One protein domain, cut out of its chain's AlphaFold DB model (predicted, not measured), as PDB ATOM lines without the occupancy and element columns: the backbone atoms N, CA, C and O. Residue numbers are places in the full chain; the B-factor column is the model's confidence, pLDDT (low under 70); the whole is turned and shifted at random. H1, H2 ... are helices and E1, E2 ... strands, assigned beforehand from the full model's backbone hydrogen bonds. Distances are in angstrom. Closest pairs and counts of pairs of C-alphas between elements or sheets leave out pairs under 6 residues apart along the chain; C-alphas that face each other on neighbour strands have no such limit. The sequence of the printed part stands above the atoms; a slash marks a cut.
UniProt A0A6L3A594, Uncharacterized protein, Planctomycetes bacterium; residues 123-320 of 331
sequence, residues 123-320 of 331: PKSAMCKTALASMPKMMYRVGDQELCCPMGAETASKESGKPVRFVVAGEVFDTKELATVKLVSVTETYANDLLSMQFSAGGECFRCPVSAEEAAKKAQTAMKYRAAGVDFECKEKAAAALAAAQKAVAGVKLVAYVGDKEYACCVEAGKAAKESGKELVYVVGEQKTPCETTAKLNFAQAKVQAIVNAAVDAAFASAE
ATOM      1  N   PRO A 123     -70.949  54.930  57.471       85.62
ATOM      2  CA  PRO A 123     -71.098  53.474  57.432       85.62
ATOM      3  C   PRO A 123     -72.067  53.030  56.327       85.62
ATOM      4  O   PRO A 123     -71.863  51.998  55.692       85.62
ATOM      5  N   LYS A 124     -73.059  53.870  56.013       88.50
ATOM      6  CA  LYS A 124     -74.001  53.678  54.909       88.50
ATOM      7  C   LYS A 124     -73.311  53.555  53.546       88.50
ATOM      8  O   LYS A 124     -73.599  52.624  52.797       88.50
ATOM      9  N   SER A 125     -72.370  54.444  53.226       88.00
ATOM     10  CA  SER A 125     -71.695  54.418  51.922       88.00
ATOM     11  C   SER A 125     -70.752  53.220  51.786       88.00
ATOM     12  O   SER A 125     -70.639  52.657  50.697       88.00
ATOM     13  N   ALA A 126     -70.137  52.775  52.886       90.69
ATOM     14  CA  ALA A 126     -69.320  51.564  52.913       90.69
ATOM     15  C   ALA A 126     -70.156  50.300  52.650       90.69
ATOM     16  O   ALA A 126     -69.738  49.447  51.859       90.69
ATOM     17  N   MET A 127     -71.355  50.199  53.241       88.56
ATOM     18  CA  MET A 127     -72.281  49.088  52.983       88.56
ATOM     19  C   MET A 127     -72.724  49.051  51.521       88.56
ATOM     20  O   MET A 127     -72.577  48.016  50.868       88.56
ATOM     21  N   CYS A 128     -73.167  50.188  50.974       90.50
ATOM     22  CA  CYS A 128     -73.550  50.278  49.565       90.50
ATOM     23  C   CYS A 128     -72.382  49.907  48.641       90.50
ATOM     24  O   CYS A 128     -72.548  49.097  47.734       90.50
ATOM     25  N   LYS A 129     -71.178  50.443  48.883       92.19
ATOM     26  CA  LYS A 129     -69.992  50.148  48.064       92.19
ATOM     27  C   LYS A 129     -69.634  48.663  48.087       92.19
ATOM     28  O   LYS A 129     -69.275  48.110  47.051       92.19
ATOM     29  N   THR A 130     -69.743  48.027  49.250       90.75
ATOM     30  CA  THR A 130     -69.456  46.598  49.421       90.75
ATOM     31  C   THR A 130     -70.476  45.744  48.675       90.75
ATOM     32  O   THR A 130     -70.086  44.883  47.889       90.75
ATOM     33  N   ALA A 131     -71.771  46.030  48.832       89.69
ATOM     34  CA  ALA A 131     -72.837  45.316  48.128       89.69
ATOM     35  C   ALA A 131     -72.810  45.547  46.602       89.69
ATOM     36  O   ALA A 131     -73.143  44.655  45.826       89.69
ATOM     37  N   LEU A 132     -72.365  46.721  46.147       92.75
ATOM     38  CA  LEU A 132     -72.183  47.016  44.721       92.75
ATOM     39  C   LEU A 132     -70.883  46.437  44.147       92.75
ATOM     40  O   LEU A 132     -70.747  46.316  42.928       92.75
ATOM     41  N   ALA A 133     -69.917  46.047  44.984       92.75
ATOM     42  CA  ALA A 133     -68.667  45.459  44.512       92.75
ATOM     43  C   ALA A 133     -68.875  44.089  43.848       92.75
ATOM     44  O   ALA A 133     -68.114  43.757  42.931       92.75
ATOM     45  N   SER A 134     -69.915  43.352  44.262       91.19
ATOM     46  CA  SER A 134     -70.325  42.054  43.708       91.19
ATOM     47  C   SER A 134     -71.194  42.156  42.452       91.19
ATOM     48  O   SER A 134     -71.659  41.132  41.957       91.19
ATOM     49  N   MET A 135     -71.419  43.362  41.912       94.56
ATOM     50  CA  MET A 135     -72.098  43.501  40.625       94.56
ATOM     51  C   MET A 135     -71.336  42.757  39.518       94.56
ATOM     52  O   MET A 135     -70.103  42.844  39.474       94.56
ATOM     53  N   PRO A 136     -72.053  42.096  38.590       96.81
ATOM     54  CA  PRO A 136     -71.457  41.539  37.384       96.81
ATOM     55  C   PRO A 136     -70.633  42.590  36.632       96.81
ATOM     56  O   PRO A 136     -71.067  43.727  36.438       96.81
ATOM     57  N   LYS A 137     -69.429  42.204  36.208       96.62
ATOM     58  CA  LYS A 137     -68.498  43.046  35.448       96.62
ATOM     59  C   LYS A 137     -68.038  42.293  34.209       96.62
ATOM     60  O   LYS A 137     -67.934  41.069  34.225       96.62
ATOM     61  N   MET A 138     -67.757  43.041  33.151       97.25
ATOM     62  CA  MET A 138     -67.083  42.515  31.969       97.25
ATOM     63  C   MET A 138     -65.575  42.587  32.187       97.25
ATOM     64  O   MET A 138     -65.044  43.643  32.529       97.25
ATOM     65  N   MET A 139     -64.910  41.459  31.987       97.88
ATOM     66  CA  MET A 139     -63.460  41.315  32.046       97.88
ATOM     67  C   MET A 139     -62.908  41.192  30.624       97.88
ATOM     68  O   MET A 139     -63.645  40.892  29.681       97.88
ATOM     69  N   TYR A 140     -61.612  41.413  30.458       98.38
ATOM     70  CA  TYR A 140     -60.927  41.325  29.174       98.38
ATOM     71  C   TYR A 140     -59.910  40.196  29.226       98.38
ATOM     72  O   TYR A 140     -59.138  40.112  30.176       98.38
ATOM     73  N   ARG A 141     -59.879  39.342  28.209       98.06
ATOM     74  CA  ARG A 141     -58.946  38.221  28.116       98.06
ATOM     75  C   ARG A 141     -58.055  38.364  26.892       98.06
ATOM     76  O   ARG A 141     -58.551  38.556  25.786       98.06
ATOM     77  N   VAL A 142     -56.748  38.224  27.092       98.38
ATOM     78  CA  VAL A 142     -55.734  38.245  26.032       98.38
ATOM     79  C   VAL A 142     -54.865  37.000  26.178       98.38
ATOM     80  O   VAL A 142     -54.027  36.899  27.074       98.38
ATOM     81  N   GLY A 143     -55.098  36.003  25.322       96.81
ATOM     82  CA  GLY A 143     -54.523  34.669  25.514       96.81
ATOM     83  C   GLY A 143     -54.982  34.041  26.832       96.81
ATOM     84  O   GLY A 143     -56.167  33.757  27.003       96.81
ATOM     85  N   ASP A 144     -54.042  33.847  27.755       96.81
ATOM     86  CA  ASP A 144     -54.280  33.235  29.071       96.81
ATOM     87  C   ASP A 144     -54.359  34.269  30.204       96.81
ATOM     88  O   ASP A 144     -54.554  33.909  31.361       96.81
ATOM     89  N   GLN A 145     -54.205  35.560  29.885       97.12
ATOM     90  CA  GLN A 145     -54.274  36.644  30.861       97.12
ATOM     91  C   GLN A 145     -55.674  37.255  30.896       97.12
ATOM     92  O   GLN A 145     -56.207  37.641  29.855       97.12
ATOM     93  N   GLU A 146     -56.241  37.389  32.095       97.56
ATOM     94  CA  GLU A 146     -57.481  38.127  32.351       97.56
ATOM     95  C   GLU A 146     -57.181  39.464  33.035       97.56
ATOM     96  O   GLU A 146     -56.378  39.552  33.964       97.56
ATOM     97  N   LEU A 147     -57.822  40.523  32.551       97.56
ATOM     98  CA  LEU A 147     -57.552  41.912  32.891       97.56
ATOM     99  C   LEU A 147     -58.873  42.637  33.154       97.56
ATOM    100  O   LEU A 147     -59.848  42.482  32.421       97.56
ATOM    101  N   CYS A 148     -58.902  43.479  34.187       95.50
ATOM    102  CA  CYS A 148     -60.085  44.278  34.528       95.50
ATOM    103  C   CYS A 148     -60.214  45.559  33.687       95.50
ATOM    104  O   CYS A 148     -61.271  46.185  33.677       95.50
ATOM    105  N   CYS A 149     -59.132  46.001  33.036       96.81
ATOM    106  CA  CYS A 149     -59.046  47.319  32.410       96.81
ATOM    107  C   CYS A 149     -58.891  47.209  30.883       96.81
ATOM    108  O   CYS A 149     -57.979  46.510  30.434       96.81
ATOM    109  N   PRO A 150     -59.679  47.960  30.085       96.75
ATOM    110  CA  PRO A 150     -59.589  47.921  28.624       96.75
ATOM    111  C   PRO A 150     -58.213  48.353  28.108       96.75
ATOM    112  O   PRO A 150     -57.645  47.681  27.260       96.75
ATOM    113  N   MET A 151     -57.624  49.414  28.676       97.38
ATOM    114  CA  MET A 151     -56.291  49.889  28.273       97.38
ATOM    115  C   MET A 151     -55.192  48.849  28.532       97.38
ATOM    116  O   MET A 151     -54.278  48.687  27.724       97.38
ATOM    117  N   GLY A 152     -55.296  48.116  29.646       97.12
ATOM    118  CA  GLY A 152     -54.378  47.018  29.953       97.12
ATOM    119  C   GLY A 152     -54.521  45.878  28.947       97.12
ATOM    120  O   GLY A 152     -53.520  45.360  28.465       97.12
ATOM    121  N   ALA A 153     -55.758  45.541  28.573       97.69
ATOM    122  CA  ALA A 153     -56.032  44.515  27.571       97.69
ATOM    123  C   ALA A 153     -55.545  44.903  26.172       97.69
ATOM    124  O   ALA A 153     -54.940  44.082  25.490       97.69
ATOM    125  N   GLU A 154     -55.735  46.152  25.753       97.56
ATOM    126  CA  GLU A 154     -55.192  46.648  24.484       97.56
ATOM    127  C   GLU A 154     -53.661  46.602  24.461       97.56
ATOM    128  O   GLU A 154     -53.074  46.209  23.453       97.56
ATOM    129  N   THR A 155     -53.012  46.969  25.568       98.00
ATOM    130  CA  THR A 155     -51.547  46.912  25.691       98.00
ATOM    131  C   THR A 155     -51.056  45.468  25.601       98.00
ATOM    132  O   THR A 155     -50.246  45.151  24.733       98.00
ATOM    133  N   ALA A 156     -51.637  44.563  26.395       97.75
ATOM    134  CA  ALA A 156     -51.303  43.140  26.363       97.75
ATOM    135  C   ALA A 156     -51.581  42.499  24.991       97.75
ATOM    136  O   ALA A 156     -50.850  41.613  24.546       97.75
ATOM    137  N   SER A 157     -52.631  42.940  24.293       98.25
ATOM    138  CA  SER A 157     -52.970  42.464  22.948       98.25
ATOM    139  C   SER A 157     -51.924  42.892  21.923       98.25
ATOM    140  O   SER A 157     -51.478  42.059  21.134       98.25
ATOM    141  N   LYS A 158     -51.462  44.147  21.984       98.06
ATOM    142  CA  LYS A 158     -50.379  44.650  21.124       98.06
ATOM    143  C   LYS A 158     -49.062  43.916  21.374       98.06
ATOM    144  O   LYS A 158     -48.380  43.577  20.414       98.06
ATOM    145  N   GLU A 159     -48.723  43.648  22.634       97.94
ATOM    146  CA  GLU A 159     -47.480  42.956  23.008       97.94
ATOM    147  C   GLU A 159     -47.485  41.471  22.623       97.94
ATOM    148  O   GLU A 159     -46.489  40.947  22.130       97.94
ATOM    149  N   SER A 160     -48.606  40.780  22.836       97.62
ATOM    150  CA  SER A 160     -48.717  39.340  22.574       97.62
ATOM    151  C   SER A 160     -49.137  38.990  21.144       97.62
ATOM    152  O   SER A 160     -49.059  37.822  20.758       97.62
ATOM    153  N   GLY A 161     -49.649  39.960  20.379       97.69
ATOM    154  CA  GLY A 161     -50.264  39.741  19.068       97.69
ATOM    155  C   GLY A 161     -51.576  38.945  19.112       97.69
ATOM    156  O   GLY A 161     -52.080  38.539  18.065       97.69
ATOM    157  N   LYS A 162     -52.135  38.683  20.303       98.31
ATOM    158  CA  LYS A 162     -53.391  37.937  20.476       98.31
ATOM    159  C   LYS A 162     -54.592  38.893  20.521       98.31
ATOM    160  O   LYS A 162     -54.466  39.986  21.075       98.31
ATOM    161  N   PRO A 163     -55.768  38.506  19.992       98.00
ATOM    162  CA  PRO A 163     -56.957  39.354  20.040       98.00
ATOM    163  C   PRO A 163     -57.481  39.512  21.474       98.00
ATOM    164  O   PRO A 163     -57.357  38.602  22.298       98.00
ATOM    165  N   VAL A 164     -58.106  40.659  21.751       98.44
ATOM    166  CA  VAL A 164     -58.858  40.885  22.990       98.44
ATOM    167  C   VAL A 164     -60.201  40.168  22.893       98.44
ATOM    168  O   VAL A 164     -60.983  40.434  21.984       98.44
ATOM    169  N   ARG A 165     -60.479  39.287  23.850       98.31
ATOM    170  CA  ARG A 165     -61.794  38.678  24.072       98.31
ATOM    171  C   ARG A 165     -62.440  39.261  25.323       98.31
ATOM    172  O   ARG A 165     -61.753  39.776  26.204       98.31
ATOM    173  N   PHE A 166     -63.755  39.166  25.423       98.44
ATOM    174  CA  PHE A 166     -64.532  39.713  26.533       98.44
ATOM    175  C   PHE A 166     -65.095  38.568  27.366       98.44
ATOM    176  O   PHE A 166     -65.690  37.654  26.808       98.44
ATOM    177  N   VAL A 167     -64.920  38.603  28.684       98.19
ATOM    178  CA  VAL A 167     -65.402  37.558  29.592       98.19
ATOM    179  C   VAL A 167     -66.512  38.118  30.469       98.19
ATOM    180  O   VAL A 167     -66.322  39.119  31.162       98.19
ATOM    181  N   VAL A 168     -67.679  37.481  30.444       98.06
ATOM    182  CA  VAL A 168     -68.846  37.861  31.247       98.06
ATOM    183  C   VAL A 168     -69.410  36.608  31.895       98.06
ATOM    184  O   VAL A 168     -69.813  35.682  31.203       98.06
ATOM    185  N   ALA A 169     -69.440  36.581  33.231       95.88
ATOM    186  CA  ALA A 169     -69.904  35.423  34.003       95.88
ATOM    187  C   ALA A 169     -69.224  34.092  33.597       95.88
ATOM    188  O   ALA A 169     -69.861  33.046  33.575       95.88
ATOM    189  N   GLY A 170     -67.929  34.145  33.258       95.94
ATOM    190  CA  GLY A 170     -67.142  32.988  32.811       95.94
ATOM    191  C   GLY A 170     -67.302  32.628  31.328       95.94
ATOM    192  O   GLY A 170     -66.514  31.842  30.812       95.94
ATOM    193  N   GLU A 171     -68.260  33.221  30.613       97.88
ATOM    194  CA  GLU A 171     -68.419  33.033  29.168       97.88
ATOM    195  C   GLU A 171     -67.532  34.014  28.396       97.88
ATOM    196  O   GLU A 171     -67.459  35.193  28.741       97.88
ATOM    197  N   VAL A 172     -66.867  33.529  27.345       98.06
ATOM    198  CA  VAL A 172     -65.929  34.307  26.524       98.06
ATOM    199  C   VAL A 172     -66.573  34.669  25.184       98.06
ATOM    200  O   VAL A 172     -67.099  33.800  24.495       98.06
ATOM    201  N   PHE A 173     -66.482  35.937  24.792       98.19
ATOM    202  CA  PHE A 173     -67.049  36.501  23.568       98.19
ATOM    203  C   PHE A 173     -65.959  37.163  22.721       98.19
ATOM    204  O   PHE A 173     -65.052  37.806  23.255       98.19
ATOM    205  N   ASP A 174     -66.070  37.051  21.397       98.00
ATOM    206  CA  ASP A 174     -65.130  37.684  20.463       98.00
ATOM    207  C   ASP A 174     -65.469  39.158  20.172       98.00
ATOM    208  O   ASP A 174     -64.596  39.919  19.763       98.00
ATOM    209  N   THR A 175     -66.714  39.592  20.404       97.69
ATOM    210  CA  THR A 175     -67.158  40.976  20.167       97.69
ATOM    211  C   THR A 175     -67.697  41.633  21.434       97.69
ATOM    212  O   THR A 175     -68.310  40.988  22.295       97.69
ATOM    213  N   LYS A 176     -67.486  42.949  21.546       96.50
ATOM    214  CA  LYS A 176     -67.916  43.743  22.705       96.50
ATOM    215  C   LYS A 176     -69.437  43.806  22.802       96.50
ATOM    216  O   LYS A 176     -69.991  43.827  23.899       96.50
ATOM    217  N   GLU A 177     -70.116  43.837  21.665       96.31
ATOM    218  CA  GLU A 177     -71.565  43.973  21.563       96.31
ATOM    219  C   GLU A 177     -72.263  42.747  22.161       96.31
ATOM    220  O   GLU A 177     -73.134  42.903  23.018       96.31
ATOM    221  N   LEU A 178     -71.828  41.534  21.791       97.00
ATOM    222  CA  LEU A 178     -72.371  40.284  22.338       97.00
ATOM    223  C   LEU A 178     -72.090  40.161  23.839       97.00
ATOM    224  O   LEU A 178     -72.992  39.831  24.611       97.00
ATOM    225  N   ALA A 179     -70.873  40.511  24.263       97.75
ATOM    226  CA  ALA A 179     -70.514  40.537  25.678       97.75
ATOM    227  C   ALA A 179     -71.381  41.525  26.472       97.75
ATOM    228  O   ALA A 179     -71.835  41.215  27.570       97.75
ATOM    229  N   THR A 180     -71.668  42.700  25.905       97.31
ATOM    230  CA  THR A 180     -72.516  43.709  26.553       97.31
ATOM    231  C   THR A 180     -73.956  43.214  26.676       97.31
ATOM    232  O   THR A 180     -74.549  43.357  27.742       97.31
ATOM    233  N   VAL A 181     -74.512  42.569  25.643       97.50
ATOM    234  CA  VAL A 181     -75.849  41.946  25.717       97.50
ATOM    235  C   VAL A 181     -75.897  40.877  26.812       97.50
ATOM    236  O   VAL A 181     -76.833  40.863  27.617       97.50
ATOM    237  N   LYS A 182     -74.867  40.026  26.907       98.06
ATOM    238  CA  LYS A 182     -74.768  39.048  27.996       98.06
ATOM    239  C   LYS A 182     -74.684  39.732  29.359       98.06
ATOM    240  O   LYS A 182     -75.372  39.314  30.286       98.06
ATOM    241  N   LEU A 183     -73.887  40.793  29.481       97.94
ATOM    242  CA  LEU A 183     -73.731  41.538  30.728       97.94
ATOM    243  C   LEU A 183     -75.057  42.150  31.187       97.94
ATOM    244  O   LEU A 183     -75.360  42.074  32.375       97.94
ATOM    245  N   VAL A 184     -75.856  42.701  30.267       98.12
ATOM    246  CA  VAL A 184     -77.214  43.189  30.563       98.12
ATOM    247  C   VAL A 184     -78.050  42.064  31.164       98.12
ATOM    248  O   VAL A 184     -78.545  42.213  32.277       98.12
ATOM    249  N   SER A 185     -78.136  40.920  30.479       97.75
ATOM    250  CA  SER A 185     -78.931  39.775  30.937       97.75
ATOM    251  C   SER A 185     -78.492  39.279  32.320       97.75
ATOM    252  O   SER A 185     -79.325  39.130  33.211       97.75
ATOM    253  N   VAL A 186     -77.185  39.104  32.540       98.06
ATOM    254  CA  VAL A 186     -76.643  38.672  33.840       98.06
ATOM    255  C   VAL A 186     -76.918  39.712  34.932       98.06
ATOM    256  O   VAL A 186     -77.248  39.345  36.058       98.06
ATOM    257  N   THR A 187     -76.821  41.007  34.617       97.75
ATOM    258  CA  THR A 187     -77.100  42.090  35.576       97.75
ATOM    259  C   THR A 187     -78.583  42.155  35.938       97.75
ATOM    260  O   THR A 187     -78.917  42.383  37.099       97.75
ATOM    261  N   GLU A 188     -79.485  41.910  34.988       97.56
ATOM    262  CA  GLU A 188     -80.924  41.828  35.256       97.56
ATOM    263  C   GLU A 188     -81.281  40.611  36.112       97.56
ATOM    264  O   GLU A 188     -82.026  40.748  37.083       97.56
ATOM    265  N   THR A 189     -80.716  39.435  35.815       97.25
ATOM    266  CA  THR A 189     -80.869  38.253  36.676       97.25
ATOM    267  C   THR A 189     -80.355  38.537  38.084       97.25
ATOM    268  O   THR A 189     -81.047  38.243  39.054       97.25
ATOM    269  N   TYR A 190     -79.193  39.184  38.203       96.75
ATOM    270  CA  TYR A 190     -78.636  39.584  39.492       96.75
ATOM    271  C   TYR A 190     -79.557  40.555  40.251       96.75
ATOM    272  O   TYR A 190     -79.796  40.370  41.442       96.75
ATOM    273  N   ALA A 191     -80.140  41.551  39.573       97.25
ATOM    274  CA  ALA A 191     -81.119  42.456  40.177       97.25
ATOM    275  C   ALA A 191     -82.360  41.703  40.691       97.25
ATOM    276  O   ALA A 191     -82.812  41.953  41.808       97.25
ATOM    277  N   ASN A 192     -82.887  40.754  39.914       96.81
ATOM    278  CA  ASN A 192     -84.026  39.929  40.324       96.81
ATOM    279  C   ASN A 192     -83.682  39.026  41.518       96.81
ATOM    280  O   ASN A 192     -84.480  38.892  42.445       96.81
ATOM    281  N   ASP A 193     -82.475  38.459  41.541       96.00
ATOM    282  CA  ASP A 193     -81.995  37.648  42.658       96.00
ATOM    283  C   ASP A 193     -81.869  38.469  43.951       96.00
ATOM    284  O   ASP A 193     -82.189  37.961  45.029       96.00
ATOM    285  N   LEU A 194     -81.468  39.744  43.865       96.44
ATOM    286  CA  LEU A 194     -81.429  40.662  45.013       96.44
ATOM    287  C   LEU A 194     -82.825  41.015  45.553       96.44
ATOM    288  O   LEU A 194     -82.956  41.336  46.735       96.44
ATOM    289  N   LEU A 195     -83.862  40.934  44.713       97.44
ATOM    290  CA  LEU A 195     -85.268  41.104  45.103       97.44
ATOM    291  C   LEU A 195     -85.893  39.835  45.703       97.44
ATOM    292  O   LEU A 195     -87.070  39.849  46.070       97.44
ATOM    293  N   SER A 196     -85.120  38.756  45.841       96.81
ATOM    294  CA  SER A 196     -85.521  37.556  46.571       96.81
ATOM    295  C   SER A 196     -84.921  37.539  47.979       96.81
ATOM    296  O   SER A 196     -83.808  38.013  48.207       96.81
ATOM    297  N   MET A 197     -85.661  36.981  48.939       97.38
ATOM    298  CA  MET A 197     -85.120  36.731  50.274       97.38
ATOM    299  C   MET A 197     -84.171  35.531  50.222       97.38
ATOM    300  O   MET A 197     -84.535  34.457  49.744       97.38
ATOM    301  N   GLN A 198     -82.963  35.727  50.730       97.25
ATOM    302  CA  GLN A 198     -81.935  34.704  50.874       97.25
ATOM    303  C   GLN A 198     -81.623  34.510  52.361       97.25
ATOM    304  O   GLN A 198     -82.085  35.264  53.219       97.25
ATOM    305  N   PHE A 199     -80.829  33.498  52.677       97.50
ATOM    306  CA  PHE A 199     -80.398  33.186  54.035       97.50
ATOM    307  C   PHE A 199     -78.884  33.066  54.047       97.50
ATOM    308  O   PHE A 199     -78.320  32.483  53.121       97.50
ATOM    309  N   SER A 200     -78.225  33.603  55.070       96.38
ATOM    310  CA  SER A 200     -76.782  33.448  55.247       96.38
ATOM    311  C   SER A 200     -76.468  32.678  56.527       96.38
ATOM    312  O   SER A 200     -77.048  32.924  57.588       96.38
ATOM    313  N   ALA A 201     -75.583  31.691  56.408       96.69
ATOM    314  CA  ALA A 201     -75.167  30.818  57.501       96.69
ATOM    315  C   ALA A 201     -73.734  30.337  57.246       96.69
ATOM    316  O   ALA A 201     -73.417  29.920  56.134       96.69
ATOM    317  N   GLY A 202     -72.849  30.437  58.242       92.38
ATOM    318  CA  GLY A 202     -71.445  30.025  58.085       92.38
ATOM    319  C   GLY A 202     -70.677  30.736  56.957       92.38
ATOM    320  O   GLY A 202     -69.729  30.174  56.425       92.38
ATOM    321  N   GLY A 203     -71.097  31.943  56.556       90.69
ATOM    322  CA  GLY A 203     -70.511  32.679  55.425       90.69
ATOM    323  C   GLY A 203     -71.003  32.234  54.042       90.69
ATOM    324  O   GLY A 203     -70.633  32.840  53.039       90.69
ATOM    325  N   GLU A 204     -71.867  31.222  53.963       94.25
ATOM    326  CA  GLU A 204     -72.511  30.788  52.723       94.25
ATOM    327  C   GLU A 204     -73.917  31.389  52.589       94.25
ATOM    328  O   GLU A 204     -74.548  31.757  53.583       94.25
ATOM    329  N   CYS A 205     -74.420  31.478  51.353       94.31
ATOM    330  CA  CYS A 205     -75.806  31.853  51.080       94.31
ATOM    331  C   CYS A 205     -76.629  30.686  50.582       94.31
ATOM    332  O   CYS A 205     -76.195  29.899  49.740       94.31
ATOM    333  N   PHE A 206     -77.883  30.690  51.004       96.62
ATOM    334  CA  PHE A 206     -78.861  29.681  50.675       96.62
ATOM    335  C   PHE A 206     -80.158  30.357  50.239       96.62
ATOM    336  O   PHE A 206     -80.573  31.372  50.795       96.62
ATOM    337  N   ARG A 207     -80.828  29.768  49.246       96.00
ATOM    338  CA  ARG A 207     -82.215  30.123  48.897       96.00
ATOM    339  C   ARG A 207     -83.229  29.313  49.704       96.00
ATOM    340  O   ARG A 207     -84.345  29.765  49.922       96.00
ATOM    341  N   CYS A 208     -82.840  28.115  50.141       97.06
ATOM    342  CA  CYS A 208     -83.675  27.243  50.954       97.06
ATOM    343  C   CYS A 208     -83.422  27.517  52.446       97.06
ATOM    344  O   CYS A 208     -82.276  27.374  52.880       97.06
ATOM    345  N   PRO A 209     -84.456  27.856  53.240       97.19
ATOM    346  CA  PRO A 209     -84.292  28.089  54.673       97.19
ATOM    347  C   PRO A 209     -83.835  26.829  55.420       97.19
ATOM    348  O   PRO A 209     -83.023  26.929  56.329       97.19
ATOM    349  N   VAL A 210     -84.288  25.640  55.002       97.88
ATOM    350  CA  VAL A 210     -83.914  24.368  55.646       97.88
ATOM    351  C   VAL A 210     -82.416  24.103  55.495       97.88
ATOM    352  O   VAL A 210     -81.733  23.844  56.479       97.88
ATOM    353  N   SER A 211     -81.875  24.255  54.281       97.56
ATOM    354  CA  SER A 211     -80.435  24.093  54.039       97.56
ATOM    355  C   SER A 211     -79.605  25.141  54.784       97.56
ATOM    356  O   SER A 211     -78.516  24.832  55.263       97.56
ATOM    357  N   ALA A 212     -80.122  26.367  54.911       97.25
ATOM    358  CA  ALA A 212     -79.477  27.417  55.692       97.25
ATOM    359  C   ALA A 212     -79.427  27.070  57.185       97.25
ATOM    360  O   ALA A 212     -78.404  27.283  57.828       97.25
ATOM    361  N   GLU A 213     -80.506  26.510  57.733       97.12
ATOM    362  CA  GLU A 213     -80.581  26.082  59.130       97.12
ATOM    363  C   GLU A 213     -79.626  24.912  59.418       97.12
ATOM    364  O   GLU A 213     -78.926  24.911  60.432       97.12
ATOM    365  N   GLU A 214     -79.544  23.933  58.515       97.44
ATOM    366  CA  GLU A 214     -78.579  22.831  58.616       97.44
ATOM    367  C   GLU A 214     -77.132  23.340  58.572       97.44
ATOM    368  O   GLU A 214     -76.307  22.949  59.405       97.44
ATOM    369  N   ALA A 215     -76.830  24.259  57.650       96.94
ATOM    370  CA  ALA A 215     -75.522  24.899  57.559       96.94
ATOM    371  C   ALA A 215     -75.202  25.730  58.814       96.94
ATOM    372  O   ALA A 215     -74.089  25.651  59.334       96.94
ATOM    373  N   ALA A 216     -76.183  26.459  59.350       97.19
ATOM    374  CA  ALA A 216     -76.065  27.245  60.576       97.19
ATOM    375  C   ALA A 216     -75.730  26.360  61.786       97.19
ATOM    376  O   ALA A 216     -74.787  26.657  62.523       97.19
ATOM    377  N   LYS A 217     -76.430  25.225  61.939       97.50
ATOM    378  CA  LYS A 217     -76.149  24.221  62.979       97.50
ATOM    379  C   LYS A 217     -74.743  23.644  62.841       97.50
ATOM    380  O   LYS A 217     -74.015  23.577  63.830       97.50
ATOM    381  N   LYS A 218     -74.339  23.269  61.622       97.50
ATOM    382  CA  LYS A 218     -73.004  22.716  61.345       97.50
ATOM    383  C   LYS A 218     -71.887  23.723  61.630       97.50
ATOM    384  O   LYS A 218     -70.846  23.337  62.152       97.50
ATOM    385  N   ALA A 219     -72.105  24.993  61.301       96.62
ATOM    386  CA  ALA A 219     -71.154  26.076  61.536       96.62
ATOM    387  C   ALA A 219     -71.207  26.643  62.966       96.62
ATOM    388  O   ALA A 219     -70.381  27.485  63.302       96.62
ATOM    389  N   GLN A 220     -72.168  26.213  63.797       96.75
ATOM    390  CA  GLN A 220     -72.444  26.786  65.121       96.75
ATOM    391  C   GLN A 220     -72.673  28.311  65.082       96.75
ATOM    392  O   GLN A 220     -72.304  29.039  66.001       96.75
ATOM    393  N   THR A 221     -73.301  28.804  64.012       96.44
ATOM    394  CA  THR A 221     -73.645  30.225  63.824       96.44
ATOM    395  C   THR A 221     -75.154  30.407  63.749       96.44
ATOM    396  O   THR A 221     -75.852  29.510  63.286       96.44
ATOM    397  N   ALA A 222     -75.671  31.579  64.117       96.25
ATOM    398  CA  ALA A 222     -77.069  31.914  63.854       96.25
ATOM    399  C   ALA A 222     -77.317  32.092  62.344       96.25
ATOM    400  O   ALA A 222     -76.490  32.663  61.632       96.25
ATOM    401  N   MET A 223     -78.469  31.613  61.869       96.75
ATOM    402  CA  MET A 223     -78.954  31.904  60.521       96.75
ATOM    403  C   MET A 223     -79.404  33.365  60.455       96.75
ATOM    404  O   MET A 223     -80.182  33.806  61.301       96.75
ATOM    405  N   LYS A 224     -78.969  34.092  59.425       97.31
ATOM    406  CA  LYS A 224     -79.418  35.463  59.152       97.31
ATOM    407  C   LYS A 224     -80.299  35.508  57.914       97.31
ATOM    408  O   LYS A 224     -80.177  34.684  57.005       97.31
ATOM    409  N   TYR A 225     -81.177  36.500  57.869       97.44
ATOM    410  CA  TYR A 225     -82.026  36.793  56.722       97.44
ATOM    411  C   TYR A 225     -81.309  37.800  55.835       97.44
ATOM    412  O   TYR A 225     -80.946  38.876  56.296       97.44
ATOM    413  N   ARG A 226     -81.112  37.477  54.565       96.06
ATOM    414  CA  ARG A 226     -80.454  38.355  53.605       96.06
ATOM    415  C   ARG A 226     -81.479  38.927  52.635       96.06
ATOM    416  O   ARG A 226     -82.167  38.180  51.943       96.06
ATOM    417  N   ALA A 227     -81.556  40.248  52.554       95.44
ATOM    418  CA  ALA A 227     -82.372  40.961  51.575       95.44
ATOM    419  C   ALA A 227     -81.480  41.946  50.820       95.44
ATOM    420  O   ALA A 227     -80.735  42.698  51.447       95.44
ATOM    421  N   ALA A 228     -81.518  41.922  49.481       94.19
ATOM    422  CA  ALA A 228     -80.740  42.833  48.634       94.19
ATOM    423  C   ALA A 228     -79.227  42.881  48.951       94.19
ATOM    424  O   ALA A 228     -78.578  43.917  48.822       94.19
ATOM    425  N   GLY A 229     -78.655  41.746  49.370       92.44
ATOM    426  CA  GLY A 229     -77.237  41.633  49.731       92.44
ATOM    427  C   GLY A 229     -76.884  42.115  51.143       92.44
ATOM    428  O   GLY A 229     -75.716  42.044  51.518       92.44
ATOM    429  N   VAL A 230     -77.864  42.558  51.935       93.44
ATOM    430  CA  VAL A 230     -77.692  42.991  53.331       93.44
ATOM    431  C   VAL A 230     -78.221  41.911  54.274       93.44
ATOM    432  O   VAL A 230     -79.308  41.380  54.056       93.44
ATOM    433  N   ASP A 231     -77.450  41.575  55.310       94.69
ATOM    434  CA  ASP A 231     -77.832  40.596  56.334       94.69
ATOM    435  C   ASP A 231     -78.595  41.258  57.495       94.69
ATOM    436  O   ASP A 231     -78.211  42.316  57.992       94.69
ATOM    437  N   PHE A 232     -79.647  40.592  57.964       95.12
ATOM    438  CA  PHE A 232     -80.534  41.008  59.044       95.12
ATOM    439  C   PHE A 232     -80.733  39.856  60.035       95.12
ATOM    440  O   PHE A 232     -80.925  38.705  59.647       95.12
ATOM    441  N   GLU A 233     -80.775  40.173  61.327       95.06
ATOM    442  CA  GLU A 233     -81.044  39.188  62.390       95.06
ATOM    443  C   GLU A 233     -82.541  38.822  62.497       95.06
ATOM    444  O   GLU A 233     -82.911  37.820  63.098       95.06
ATOM    445  N   CYS A 234     -83.426  39.640  61.920       95.50
ATOM    446  CA  CYS A 234     -84.878  39.550  62.081       95.50
ATOM    447  C   CYS A 234     -85.572  39.495  60.715       95.50
ATOM    448  O   CYS A 234     -85.286  40.301  59.821       95.50
ATOM    449  N   LYS A 235     -86.506  38.549  60.573       96.50
ATOM    450  CA  LYS A 235     -87.236  38.277  59.330       96.50
ATOM    451  C   LYS A 235     -88.079  39.470  58.892       96.50
ATOM    452  O   LYS A 235     -88.109  39.804  57.712       96.50
ATOM    453  N   GLU A 236     -88.745  40.122  59.836       96.56
ATOM    454  CA  GLU A 236     -89.632  41.258  59.594       96.56
ATOM    455  C   GLU A 236     -88.843  42.453  59.045       96.56
ATOM    456  O   GLU A 236     -89.273  43.092  58.085       96.56
ATOM    457  N   LYS A 237     -87.643  42.707  59.589       95.56
ATOM    458  CA  LYS A 237     -86.736  43.756  59.094       95.56
ATOM    459  C   LYS A 237     -86.240  43.453  57.679       95.56
ATOM    460  O   LYS A 237     -86.268  44.339  56.829       95.56
ATOM    461  N   ALA A 238     -85.853  42.205  57.409       96.69
ATOM    462  CA  ALA A 238     -85.459  41.781  56.064       96.69
ATOM    463  C   ALA A 238     -86.613  41.918  55.056       96.69
ATOM    464  O   ALA A 238     -86.412  42.415  53.949       96.69
ATOM    465  N   ALA A 239     -87.833  41.534  55.443       97.25
ATOM    466  CA  ALA A 239     -89.021  41.669  54.604       97.25
ATOM    467  C   ALA A 239     -89.360  43.142  54.311       97.25
ATOM    468  O   ALA A 239     -89.664  43.484  53.168       97.25
ATOM    469  N   ALA A 240     -89.251  44.026  55.309       96.81
ATOM    470  CA  ALA A 240     -89.438  45.464  55.123       96.81
ATOM    471  C   ALA A 240     -88.383  46.064  54.174       96.81
ATOM    472  O   ALA A 240     -88.727  46.843  53.284       96.81
ATOM    473  N   ALA A 241     -87.115  45.657  54.312       96.81
ATOM    474  CA  ALA A 241     -86.046  46.061  53.401       96.81
ATOM    475  C   ALA A 241     -86.298  45.580  51.963       96.81
ATOM    476  O   ALA A 241     -86.102  46.338  51.013       96.81
ATOM    477  N   LEU A 242     -86.800  44.353  51.793       97.56
ATOM    478  CA  LEU A 242     -87.157  43.813  50.482       97.56
ATOM    479  C   LEU A 242     -88.315  44.586  49.837       97.56
ATOM    480  O   LEU A 242     -88.249  44.919  48.655       97.56
ATOM    481  N   ALA A 243     -89.346  44.931  50.611       97.81
ATOM    482  CA  ALA A 243     -90.461  45.750  50.136       97.81
ATOM    483  C   ALA A 243     -90.000  47.164  49.729       97.81
ATOM    484  O   ALA A 243     -90.423  47.686  48.693       97.81
ATOM    485  N   ALA A 244     -89.090  47.770  50.500       97.56
ATOM    486  CA  ALA A 244     -88.476  49.050  50.149       97.56
ATOM    487  C   ALA A 244     -87.676  48.955  48.839       97.56
ATOM    488  O   ALA A 244     -87.827  49.814  47.967       97.56
ATOM    489  N   ALA A 245     -86.895  47.888  48.658       97.62
ATOM    490  CA  ALA A 245     -86.162  47.625  47.424       97.62
ATOM    491  C   ALA A 245     -87.088  47.446  46.209       97.62
ATOM    492  O   ALA A 245     -86.851  48.054  45.167       97.62
ATOM    493  N   GLN A 246     -88.176  46.680  46.341       97.88
ATOM    494  CA  GLN A 246     -89.174  46.511  45.275       97.88
ATOM    495  C   GLN A 246     -89.799  47.852  44.865       97.88
ATOM    496  O   GLN A 246     -89.895  48.159  43.674       97.88
ATOM    497  N   LYS A 247     -90.162  48.688  45.847       97.88
ATOM    498  CA  LYS A 247     -90.686  50.036  45.594       97.88
ATOM    499  C   LYS A 247     -89.656  50.927  44.892       97.88
ATOM    500  O   LYS A 247     -90.020  51.672  43.984       97.88
ATOM    501  N   ALA A 248     -88.385  50.845  45.285       97.56
ATOM    502  CA  ALA A 248     -87.312  51.620  44.669       97.56
ATOM    503  C   ALA A 248     -87.086  51.225  43.200       97.56
ATOM    504  O   ALA A 248     -86.973  52.102  42.345       97.56
ATOM    505  N   VAL A 249     -87.108  49.926  42.881       97.38
ATOM    506  CA  VAL A 249     -86.992  49.429  41.495       97.38
ATOM    507  C   VAL A 249     -88.136  49.910  40.617       97.38
ATOM    508  O   VAL A 249     -87.893  50.287  39.473       97.38
ATOM    509  N   ALA A 250     -89.364  49.948  41.142       96.75
ATOM    510  CA  ALA A 250     -90.519  50.472  40.411       96.75
ATOM    511  C   ALA A 250     -90.381  51.970  40.063       96.75
ATOM    512  O   ALA A 250     -91.013  52.447  39.121       96.75
ATOM    513  N   GLY A 251     -89.550  52.711  40.803       96.38
ATOM    514  CA  GLY A 251     -89.220  54.107  40.513       96.38
ATOM    515  C   GLY A 251     -88.196  54.290  39.388       96.38
ATOM    516  O   GLY A 251     -88.119  55.377  38.815       96.38
ATOM    517  N   VAL A 252     -87.425  53.254  39.041       97.25
ATOM    518  CA  VAL A 252     -86.429  53.326  37.968       97.25
ATOM    519  C   VAL A 252     -87.140  53.183  36.624       97.25
ATOM    520  O   VAL A 252     -87.719  52.140  36.322       97.25
ATOM    521  N   LYS A 253     -87.077  54.228  35.796       96.62
ATOM    522  CA  LYS A 253     -87.683  54.259  34.458       96.62
ATOM    523  C   LYS A 253     -86.607  54.380  33.384       96.62
ATOM    524  O   LYS A 253     -85.627  55.101  33.563       96.62
ATOM    525  N   LEU A 254     -86.816  53.678  32.275       96.75
ATOM    526  CA  LEU A 254     -86.086  53.878  31.029       96.75
ATOM    527  C   LEU A 254     -87.045  54.551  30.054       96.75
ATOM    528  O   LEU A 254     -88.118  54.019  29.774       96.75
ATOM    529  N   VAL A 255     -86.660  55.729  29.588       97.25
ATOM    530  CA  VAL A 255     -87.492  56.579  28.741       97.25
ATOM    531  C   VAL A 255     -86.748  56.840  27.439       97.25
ATOM    532  O   VAL A 255     -85.551  57.123  27.460       97.25
ATOM    533  N   ALA A 256     -87.429  56.734  26.302       97.44
ATOM    534  CA  ALA A 256     -86.854  57.032  24.996       97.44
ATOM    535  C   ALA A 256     -87.426  58.349  24.458       97.44
ATOM    536  O   ALA A 256     -88.637  58.541  24.445       97.44
ATOM    537  N   TYR A 257     -86.567  59.250  23.992       97.00
ATOM    538  CA  TYR A 257     -86.953  60.522  23.389       97.00
ATOM    539  C   TYR A 257     -86.633  60.526  21.897       97.00
ATOM    540  O   TYR A 257     -85.542  60.129  21.491       97.00
ATOM    541  N   VAL A 258     -87.579  61.006  21.089       97.50
ATOM    542  CA  VAL A 258     -87.390  61.264  19.653       97.50
ATOM    543  C   VAL A 258     -87.695  62.737  19.398       97.50
ATOM    544  O   VAL A 258     -88.858  63.144  19.294       97.50
ATOM    545  N   GLY A 259     -86.649  63.565  19.356       95.25
ATOM    546  CA  GLY A 259     -86.804  65.015  19.521       95.25
ATOM    547  C   GLY A 259     -87.426  65.342  20.885       95.25
ATOM    548  O   GLY A 259     -86.934  64.881  21.907       95.25
ATOM    549  N   ASP A 260     -88.535  66.085  20.896       96.12
ATOM    550  CA  ASP A 260     -89.226  66.513  22.127       96.12
ATOM    551  C   ASP A 260     -90.322  65.542  22.599       96.12
ATOM    552  O   ASP A 260     -91.043  65.825  23.555       96.12
ATOM    553  N   LYS A 261     -90.502  64.412  21.903       97.50
ATOM    554  CA  LYS A 261     -91.543  63.430  22.228       97.50
ATOM    555  C   LYS A 261     -90.980  62.303  23.077       97.50
ATOM    556  O   LYS A 261     -89.985  61.685  22.701       97.50
ATOM    557  N   GLU A 262     -91.660  62.028  24.182       97.31
ATOM    558  CA  GLU A 262     -91.358  60.942  25.105       97.31
ATOM    559  C   GLU A 262     -92.090  59.653  24.708       97.31
ATOM    560  O   GLU A 262     -93.287  59.670  24.420       97.31
ATOM    561  N   TYR A 263     -91.376  58.529  24.731       96.88
ATOM    562  CA  TYR A 263     -91.882  57.194  24.440       96.88
ATOM    563  C   TYR A 263     -91.497  56.234  25.568       96.88
ATOM    564  O   TYR A 263     -90.325  56.103  25.931       96.88
ATOM    565  N   ALA A 264     -92.487  55.507  26.090       93.12
ATOM    566  CA  ALA A 264     -92.264  54.455  27.082       93.12
ATOM    567  C   ALA A 264     -91.729  53.157  26.446       93.12
ATOM    568  O   ALA A 264     -91.019  52.389  27.093       93.12
ATOM    569  N   CYS A 265     -92.052  52.906  25.172       93.88
ATOM    570  CA  CYS A 265     -91.632  51.712  24.445       93.88
ATOM    571  C   CYS A 265     -90.470  52.019  23.492       93.88
ATOM    572  O   CYS A 265     -90.590  52.837  22.579       93.88
ATOM    573  N   CYS A 266     -89.354  51.302  23.650       93.50
ATOM    574  CA  CYS A 266     -88.170  51.449  22.792       93.50
ATOM    575  C   CYS A 266     -88.463  51.124  21.319       93.50
ATOM    576  O   CYS A 266     -87.881  51.734  20.425       93.50
ATOM    577  N   VAL A 267     -89.369  50.174  21.058       95.25
ATOM    578  CA  VAL A 267     -89.729  49.755  19.695       95.25
ATOM    579  C   VAL A 267     -90.516  50.853  18.983       95.25
ATOM    580  O   VAL A 267     -90.233  51.158  17.826       95.25
ATOM    581  N   GLU A 268     -91.472  51.475  19.674       96.56
ATOM    582  CA  GLU A 268     -92.250  52.593  19.131       96.56
ATOM    583  C   GLU A 268     -91.375  53.824  18.911       96.56
ATOM    584  O   GLU A 268     -91.435  54.431  17.842       96.56
ATOM    585  N   ALA A 269     -90.493  54.128  19.866       96.75
ATOM    586  CA  ALA A 269     -89.509  55.192  19.722       96.75
ATOM    587  C   ALA A 269     -88.601  54.957  18.502       96.75
ATOM    588  O   ALA A 269     -88.376  55.862  17.703       96.75
ATOM    589  N   GLY A 270     -88.135  53.720  18.296       94.94
ATOM    590  CA  GLY A 270     -87.323  53.351  17.136       94.94
ATOM    591  C   GLY A 270     -88.056  53.500  15.799       94.94
ATOM    592  O   GLY A 270     -87.449  53.932  14.818       94.94
ATOM    593  N   LYS A 271     -89.356  53.181  15.743       96.88
ATOM    594  CA  LYS A 271     -90.191  53.422  14.551       96.88
ATOM    595  C   LYS A 271     -90.363  54.921  14.295       96.88
ATOM    596  O   LYS A 271     -90.057  55.386  13.200       96.88
ATOM    597  N   ALA A 272     -90.734  55.680  15.325       96.88
ATOM    598  CA  ALA A 272     -90.919  57.124  15.232       96.88
ATOM    599  C   ALA A 272     -89.628  57.867  14.841       96.88
ATOM    600  O   ALA A 272     -89.672  58.827  14.071       96.88
ATOM    601  N   ALA A 273     -88.465  57.423  15.327       97.12
ATOM    602  CA  ALA A 273     -87.167  57.980  14.949       97.12
ATOM    603  C   ALA A 273     -86.860  57.760  13.459       97.12
ATOM    604  O   ALA A 273     -86.445  58.694  12.775       97.12
ATOM    605  N   LYS A 274     -87.139  56.559  12.931       96.69
ATOM    606  CA  LYS A 274     -86.972  56.250  11.500       96.69
ATOM    607  C   LYS A 274     -87.908  57.068  10.611       96.69
ATOM    608  O   LYS A 274     -87.476  57.537   9.566       96.69
ATOM    609  N   GLU A 275     -89.162  57.249  11.023       96.69
ATOM    610  CA  GLU A 275     -90.161  58.017  10.263       96.69
ATOM    611  C   GLU A 275     -89.884  59.523  10.279       96.69
ATOM    612  O   GLU A 275     -90.027  60.198   9.263       96.69
ATOM    613  N   SER A 276     -89.482  60.060  11.430       96.12
ATOM    614  CA  SER A 276     -89.233  61.496  11.590       96.12
ATOM    615  C   SER A 276     -87.829  61.936  11.173       96.12
ATOM    616  O   SER A 276     -87.591  63.136  11.037       96.12
ATOM    617  N   GLY A 277     -86.890  60.995  11.024       96.38
ATOM    618  CA  GLY A 277     -85.471  61.279  10.794       96.38
ATOM    619  C   GLY A 277     -84.772  61.966  11.974       96.38
ATOM    620  O   GLY A 277     -83.663  62.471  11.810       96.38
ATOM    621  N   LYS A 278     -85.413  62.029  13.150       97.19
ATOM    622  CA  LYS A 278     -84.851  62.645  14.360       97.19
ATOM    623  C   LYS A 278     -84.002  61.649  15.148       97.19
ATOM    624  O   LYS A 278     -84.232  60.443  15.100       97.19
ATOM    625  N   GLU A 279     -83.046  62.174  15.913       96.44
ATOM    626  CA  GLU A 279     -82.196  61.370  16.792       96.44
ATOM    627  C   GLU A 279     -83.013  60.731  17.925       96.44
ATOM    628  O   GLU A 279     -83.849  61.381  18.560       96.44
ATOM    629  N   LEU A 280     -82.754  59.444  18.162       97.56
ATOM    630  CA  LEU A 280     -83.305  58.667  19.265       97.56
ATOM    631  C   LEU A 280     -82.339  58.721  20.450       97.56
ATOM    632  O   LEU A 280     -81.204  58.258  20.347       97.56
ATOM    633  N   VAL A 281     -82.800  59.246  21.584       97.88
ATOM    634  CA  VAL A 281     -82.002  59.373  22.808       97.88
ATOM    635  C   VAL A 281     -82.686  58.626  23.944       97.88
ATOM    636  O   VAL A 281     -83.824  58.919  24.298       97.88
ATOM    637  N   TYR A 282     -81.985  57.680  24.557       97.69
ATOM    638  CA  TYR A 282     -82.457  56.964  25.736       97.69
ATOM    639  C   TYR A 282     -82.002  57.675  27.008       97.69
ATOM    640  O   TYR A 282     -80.840  58.072  27.121       97.69
ATOM    641  N   VAL A 283     -82.905  57.799  27.975       97.12
ATOM    642  CA  VAL A 283     -82.675  58.454  29.262       97.12
ATOM    643  C   VAL A 283     -82.959  57.471  30.392       97.12
ATOM    644  O   VAL A 283     -84.035  56.876  30.471       97.12
ATOM    645  N   VAL A 284     -81.970  57.304  31.269       96.62
ATOM    646  CA  VAL A 284     -82.049  56.479  32.479       96.62
ATOM    647  C   VAL A 284     -81.561  57.330  33.646       96.62
ATOM    648  O   VAL A 284     -80.364  57.589  33.782       96.62
ATOM    649  N   GLY A 285     -82.493  57.798  34.476       94.00
ATOM    650  CA  GLY A 285     -82.188  58.814  35.484       94.00
ATOM    651  C   GLY A 285     -81.643  60.084  34.824       94.00
ATOM    652  O   GLY A 285     -82.308  60.682  33.985       94.00
ATOM    653  N   GLU A 286     -80.418  60.474  35.173       94.25
ATOM    654  CA  GLU A 286     -79.740  61.654  34.614       94.25
ATOM    655  C   GLU A 286     -78.908  61.344  33.357       94.25
ATOM    656  O   GLU A 286     -78.443  62.251  32.667       94.25
ATOM    657  N   GLN A 287     -78.700  60.062  33.042       96.00
ATOM    658  CA  GLN A 287     -77.826  59.655  31.947       96.00
ATOM    659  C   GLN A 287     -78.590  59.599  30.628       96.00
ATOM    660  O   GLN A 287     -79.637  58.958  30.537       96.00
ATOM    661  N   LYS A 288     -78.019  60.221  29.594       97.25
ATOM    662  CA  LYS A 288     -78.524  60.189  28.218       97.25
ATOM    663  C   LYS A 288     -77.562  59.413  27.325       97.25
ATOM    664  O   LYS A 288     -76.352  59.609  27.415       97.25
ATOM    665  N   THR A 289     -78.079  58.544  26.463       97.44
ATOM    666  CA  THR A 289     -77.265  57.776  25.510       97.44
ATOM    667  C   THR A 289     -78.041  57.488  24.222       97.44
ATOM    668  O   THR A 289     -79.222  57.153  24.299       97.44
ATOM    669  N   PRO A 290     -77.411  57.568  23.036       96.62
ATOM    670  CA  PRO A 290     -78.042  57.160  21.778       96.62
ATOM    671  C   PRO A 290     -78.024  55.633  21.568       96.62
ATOM    672  O   PRO A 290     -78.698  55.109  20.687       96.62
ATOM    673  N   CYS A 291     -77.242  54.883  22.357       95.69
ATOM    674  CA  CYS A 291     -77.074  53.440  22.187       95.69
ATOM    675  C   CYS A 291     -78.048  52.646  23.071       95.69
ATOM    676  O   CYS A 291     -77.916  52.651  24.297       95.69
ATOM    677  N   GLU A 292     -78.956  51.886  22.449       95.81
ATOM    678  CA  GLU A 292     -79.958  51.056  23.139       95.81
ATOM    679  C   GLU A 292     -79.323  50.056  24.119       95.81
ATOM    680  O   GLU A 292     -79.744  49.949  25.270       95.81
ATOM    681  N   THR A 293     -78.276  49.341  23.698       96.06
ATOM    682  CA  THR A 293     -77.606  48.340  24.546       96.06
ATOM    683  C   THR A 293     -76.973  48.983  25.781       96.06
ATOM    684  O   THR A 293     -77.067  48.442  26.882       96.06
ATOM    685  N   THR A 294     -76.380  50.171  25.619       95.81
ATOM    686  CA  THR A 294     -75.817  50.939  26.741       95.81
ATOM    687  C   THR A 294     -76.927  51.433  27.669       95.81
ATOM    688  O   THR A 294     -76.787  51.340  28.884       95.81
ATOM    689  N   ALA A 295     -78.058  51.887  27.120       97.38
ATOM    690  CA  ALA A 295     -79.217  52.296  27.912       97.38
ATOM    691  C   ALA A 295     -79.760  51.144  28.769       97.38
ATOM    692  O   ALA A 295     -79.995  51.326  29.962       97.38
ATOM    693  N   LYS A 296     -79.900  49.944  28.191       97.25
ATOM    694  CA  LYS A 296     -80.336  48.740  28.920       97.25
ATOM    695  C   LYS A 296     -79.360  48.354  30.030       97.25
ATOM    696  O   LYS A 296     -79.796  48.017  31.128       97.25
ATOM    697  N   LEU A 297     -78.051  48.451  29.780       97.31
ATOM    698  CA  LEU A 297     -77.041  48.195  30.809       97.31
ATOM    699  C   LEU A 297     -77.137  49.206  31.955       97.31
ATOM    700  O   LEU A 297     -77.193  48.800  33.116       97.31
ATOM    701  N   ASN A 298     -77.225  50.498  31.636       97.25
ATOM    702  CA  ASN A 298     -77.375  51.556  32.635       97.25
ATOM    703  C   ASN A 298     -78.668  51.378  33.439       97.25
ATOM    704  O   ASN A 298     -78.670  51.565  34.652       97.25
ATOM    705  N   PHE A 299     -79.757  50.955  32.794       97.62
ATOM    706  CA  PHE A 299     -81.022  50.653  33.460       97.62
ATOM    707  C   PHE A 299     -80.911  49.471  34.424       97.62
ATOM    708  O   PHE A 299     -81.344  49.577  35.572       97.62
ATOM    709  N   ALA A 300     -80.285  48.370  34.007       97.81
ATOM    710  CA  ALA A 300     -80.049  47.221  34.875       97.81
ATOM    711  C   ALA A 300     -79.156  47.590  36.077       97.81
ATOM    712  O   ALA A 300     -79.474  47.247  37.215       97.81
ATOM    713  N   GLN A 301     -78.086  48.358  35.854       97.06
ATOM    714  CA  GLN A 301     -77.215  48.854  36.926       97.06
ATOM    715  C   GLN A 301     -77.950  49.808  37.876       97.06
ATOM    716  O   GLN A 301     -77.811  49.684  39.093       97.06
ATOM    717  N   ALA A 302     -78.776  50.713  37.346       97.81
ATOM    718  CA  ALA A 302     -79.591  51.626  38.145       97.81
ATOM    719  C   ALA A 302     -80.592  50.869  39.031       97.81
ATOM    720  O   ALA A 302     -80.768  51.232  40.194       97.81
ATOM    721  N   LYS A 303     -81.192  49.775  38.536       97.94
ATOM    722  CA  LYS A 303     -82.027  48.888  39.362       97.94
ATOM    723  C   LYS A 303     -81.238  48.293  40.520       97.94
ATOM    724  O   LYS A 303     -81.681  48.402  41.657       97.94
ATOM    725  N   VAL A 304     -80.067  47.706  40.258       97.81
ATOM    726  CA  VAL A 304     -79.221  47.128  41.319       97.81
ATOM    727  C   VAL A 304     -78.854  48.184  42.365       97.81
ATOM    728  O   VAL A 304     -78.980  47.930  43.562       97.81
ATOM    729  N   GLN A 305     -78.465  49.385  41.932       96.75
ATOM    730  CA  GLN A 305     -78.164  50.495  42.839       96.75
ATOM    731  C   GLN A 305     -79.376  50.909  43.678       96.75
ATOM    732  O   GLN A 305     -79.244  51.069  44.890       96.75
ATOM    733  N   ALA A 306     -80.557  51.037  43.069       97.75
ATOM    734  CA  ALA A 306     -81.789  51.369  43.778       97.75
ATOM    735  C   ALA A 306     -82.161  50.302  44.823       97.75
ATOM    736  O   ALA A 306     -82.514  50.652  45.948       97.75
ATOM    737  N   ILE A 307     -82.020  49.015  44.476       97.31
ATOM    738  CA  ILE A 307     -82.262  47.875  45.376       97.31
ATOM    739  C   ILE A 307     -81.350  47.946  46.599       97.31
ATOM    740  O   ILE A 307     -81.828  47.933  47.733       97.31
ATOM    741  N   VAL A 308     -80.039  48.044  46.361       96.75
ATOM    742  CA  VAL A 308     -79.028  48.054  47.426       96.75
ATOM    743  C   VAL A 308     -79.200  49.280  48.317       96.75
ATOM    744  O   VAL A 308     -79.242  49.137  49.537       96.75
ATOM    745  N   ASN A 309     -79.353  50.471  47.733       96.38
ATOM    746  CA  ASN A 309     -79.527  51.699  48.505       96.38
ATOM    747  C   ASN A 309     -80.784  51.627  49.380       96.38
ATOM    748  O   ASN A 309     -80.699  51.875  50.575       96.38
ATOM    749  N   ALA A 310     -81.930  51.209  48.836       97.31
ATOM    750  CA  ALA A 310     -83.166  51.107  49.615       97.31
ATOM    751  C   ALA A 310     -83.071  50.094  50.770       97.31
ATOM    752  O   ALA A 310     -83.600  50.337  51.856       97.31
ATOM    753  N   ALA A 311     -82.386  48.968  50.560       95.56
ATOM    754  CA  ALA A 311     -82.206  47.964  51.601       95.56
ATOM    755  C   ALA A 311     -81.233  48.410  52.698       95.56
ATOM    756  O   ALA A 311     -81.495  48.179  53.879       95.56
ATOM    757  N   VAL A 312     -80.142  49.084  52.324       95.06
ATOM    758  CA  VAL A 312     -79.223  49.697  53.287       95.06
ATOM    759  C   VAL A 312     -79.964  50.770  54.094       95.06
ATOM    760  O   VAL A 312     -79.889  50.763  55.319       95.06
ATOM    761  N   ASP A 313     -80.758  51.627  53.452       94.56
ATOM    762  CA  ASP A 313     -81.568  52.653  54.127       94.56
ATOM    763  C   ASP A 313     -82.518  52.041  55.161       94.56
ATOM    764  O   ASP A 313     -82.576  52.501  56.303       94.56
ATOM    765  N   ALA A 314     -83.206  50.958  54.788       94.31
ATOM    766  CA  ALA A 314     -84.075  50.216  55.695       94.31
ATOM    767  C   ALA A 314     -83.299  49.586  56.868       94.31
ATOM    768  O   ALA A 314     -83.780  49.605  58.004       94.31
ATOM    769  N   ALA A 315     -82.089  49.072  56.625       92.31
ATOM    770  CA  ALA A 315     -81.235  48.525  57.677       92.31
ATOM    771  C   ALA A 315     -80.854  49.590  58.715       92.31
ATOM    772  O   ALA A 315     -81.025  49.350  59.914       92.31
ATOM    773  N   PHE A 316     -80.438  50.781  58.273       91.50
ATOM    774  CA  PHE A 316     -80.107  51.896  59.168       91.50
ATOM    775  C   PHE A 316     -81.330  52.425  59.926       91.50
ATOM    776  O   PHE A 316     -81.259  52.587  61.145       91.50
ATOM    777  N   ALA A 317     -82.470  52.601  59.252       91.88
ATOM    778  CA  ALA A 317     -83.711  53.025  59.908       91.88
ATOM    779  C   ALA A 317     -84.135  52.048  61.023       91.88
ATOM    780  O   ALA A 317     -84.610  52.454  62.083       91.88
ATOM    781  N   SER A 318     -83.902  50.748  60.818       87.31
ATOM    782  CA  SER A 318     -84.234  49.713  61.800       87.31
ATOM    783  C   SER A 318     -83.275  49.633  62.997       87.31
ATOM    784  O   SER A 318     -83.610  48.979  63.993       87.31
ATOM    785  N   ALA A 319     -82.084  50.233  62.896       84.00
ATOM    786  CA  ALA A 319     -81.099  50.289  63.973       84.00
ATOM    787  C   ALA A 319     -81.375  51.463  64.922       84.00
ATOM    788  O   ALA A 319     -81.248  51.312  66.135       84.00
ATOM    789  N   GLU A 320     -81.825  52.600  64.386       81.69
ATOM    790  CA  GLU A 320     -82.134  53.798  65.176       81.69
ATOM    791  C   GLU A 320     -83.299  53.564  66.152       81.69
ATOM    792  O   GLU A 320     -83.247  53.980  67.305       81.69
TER     793      GLU A 320
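Overview. This is residues 123 to 320 of the 331 residues of an uncharacterized protein of Planctomycetes bacterium (UniProt A0A6L3A594). Three long helices, H3, H5 and H7, make the core, with H7 packed on both others, and three small four-stranded sheets stand toward its ends, each with a short helix over one face. The sheet E6 E5 E7 E8 with H4 lies at one end; E2 E1 E3 E4 with H2 and E10 E9 E11 E12 with H6 spread apart at the other, and H1 packs on H7. The printed part has 198 residues with seven named helices and twelve named strands, in the order H1 E1 E2 H2 E3 E4 H3 E5 E6 H4 E7 E8 H5 E9 E10 H6 E11 E12 H7; the class is mixed, and each sheet is antiparallel in two layers, with helices on one face. The whole is loose, with a radius of gyration of the C-alphas of 20.5 A and spans of 62 by 49 by 30 A.

Arrangement. Start at H1, residues 123 to 133, which touches residues 304 to 316 alone of H7, residues 292 to 320; the closest C-alphas, of Cys 128 and Asn 309, are 6.2 A apart. Next find E1, 138 to 142, E2, 145 to 147, E3, 164 to 168, and E4, 171 to 173; N 141 and O 165 of E1 and E3 are 2.8 A apart, within hydrogen-bond range. H2, 150 to 160, and H3, 176 to 194, are on the same face of this sheet, at heights of 7.6 A and 7.2 A. H3 touches H7 at a shallow tilt of 25 degrees, the same way, closest at the C-alphas of Val 184 and Leu 297, 5.0 A. Read on to E5, 198 to 201, E6, 204 to 206, E7, 224 to 227, and E8, 230 to 232; N 198 and O 226 of E5 and E7 are 2.8 A apart. H4, 209 to 219, and H5, 235 to 251, are on the same face of that sheet, and H7 is on it too. H5 touches H7 opposite ways at 35.0 degrees, only just steep, closest at the C-alphas of Ala 245 and Ile 307, 4.4 A. Last come E9, 254 to 258, E10, 261 to 263, E11, 280 to 284, and E12, 287 to 289; N 257 and O 281 of E9 and E11 are 2.8 A apart. H6, 266 to 276, lies over E9 and H7 over E11, on the same face. In the seven helices every O i to N i+4 pair is within hydrogen-bond range.

Along the chain. Find C-alpha 123, where H1 begins, at (-71.098, 53.474, 57.432). H3 measures 26.3 A from first to last C-alpha and H5 24.7 A. H7 runs 42.2 A, from C-alpha 292 at (-79.958, 51.056, 23.139) to C-alpha 320 at (-82.134, 53.798, 65.176).

Size, cuts and confidence. The two C-alphas farthest apart, of Gln 220 and Ser 276, are 66.0 A from each other. The printed part has no cut, and its links between named elements are tight. The mean pLDDT of the printed part is 96.1, and no printed residue is under 70.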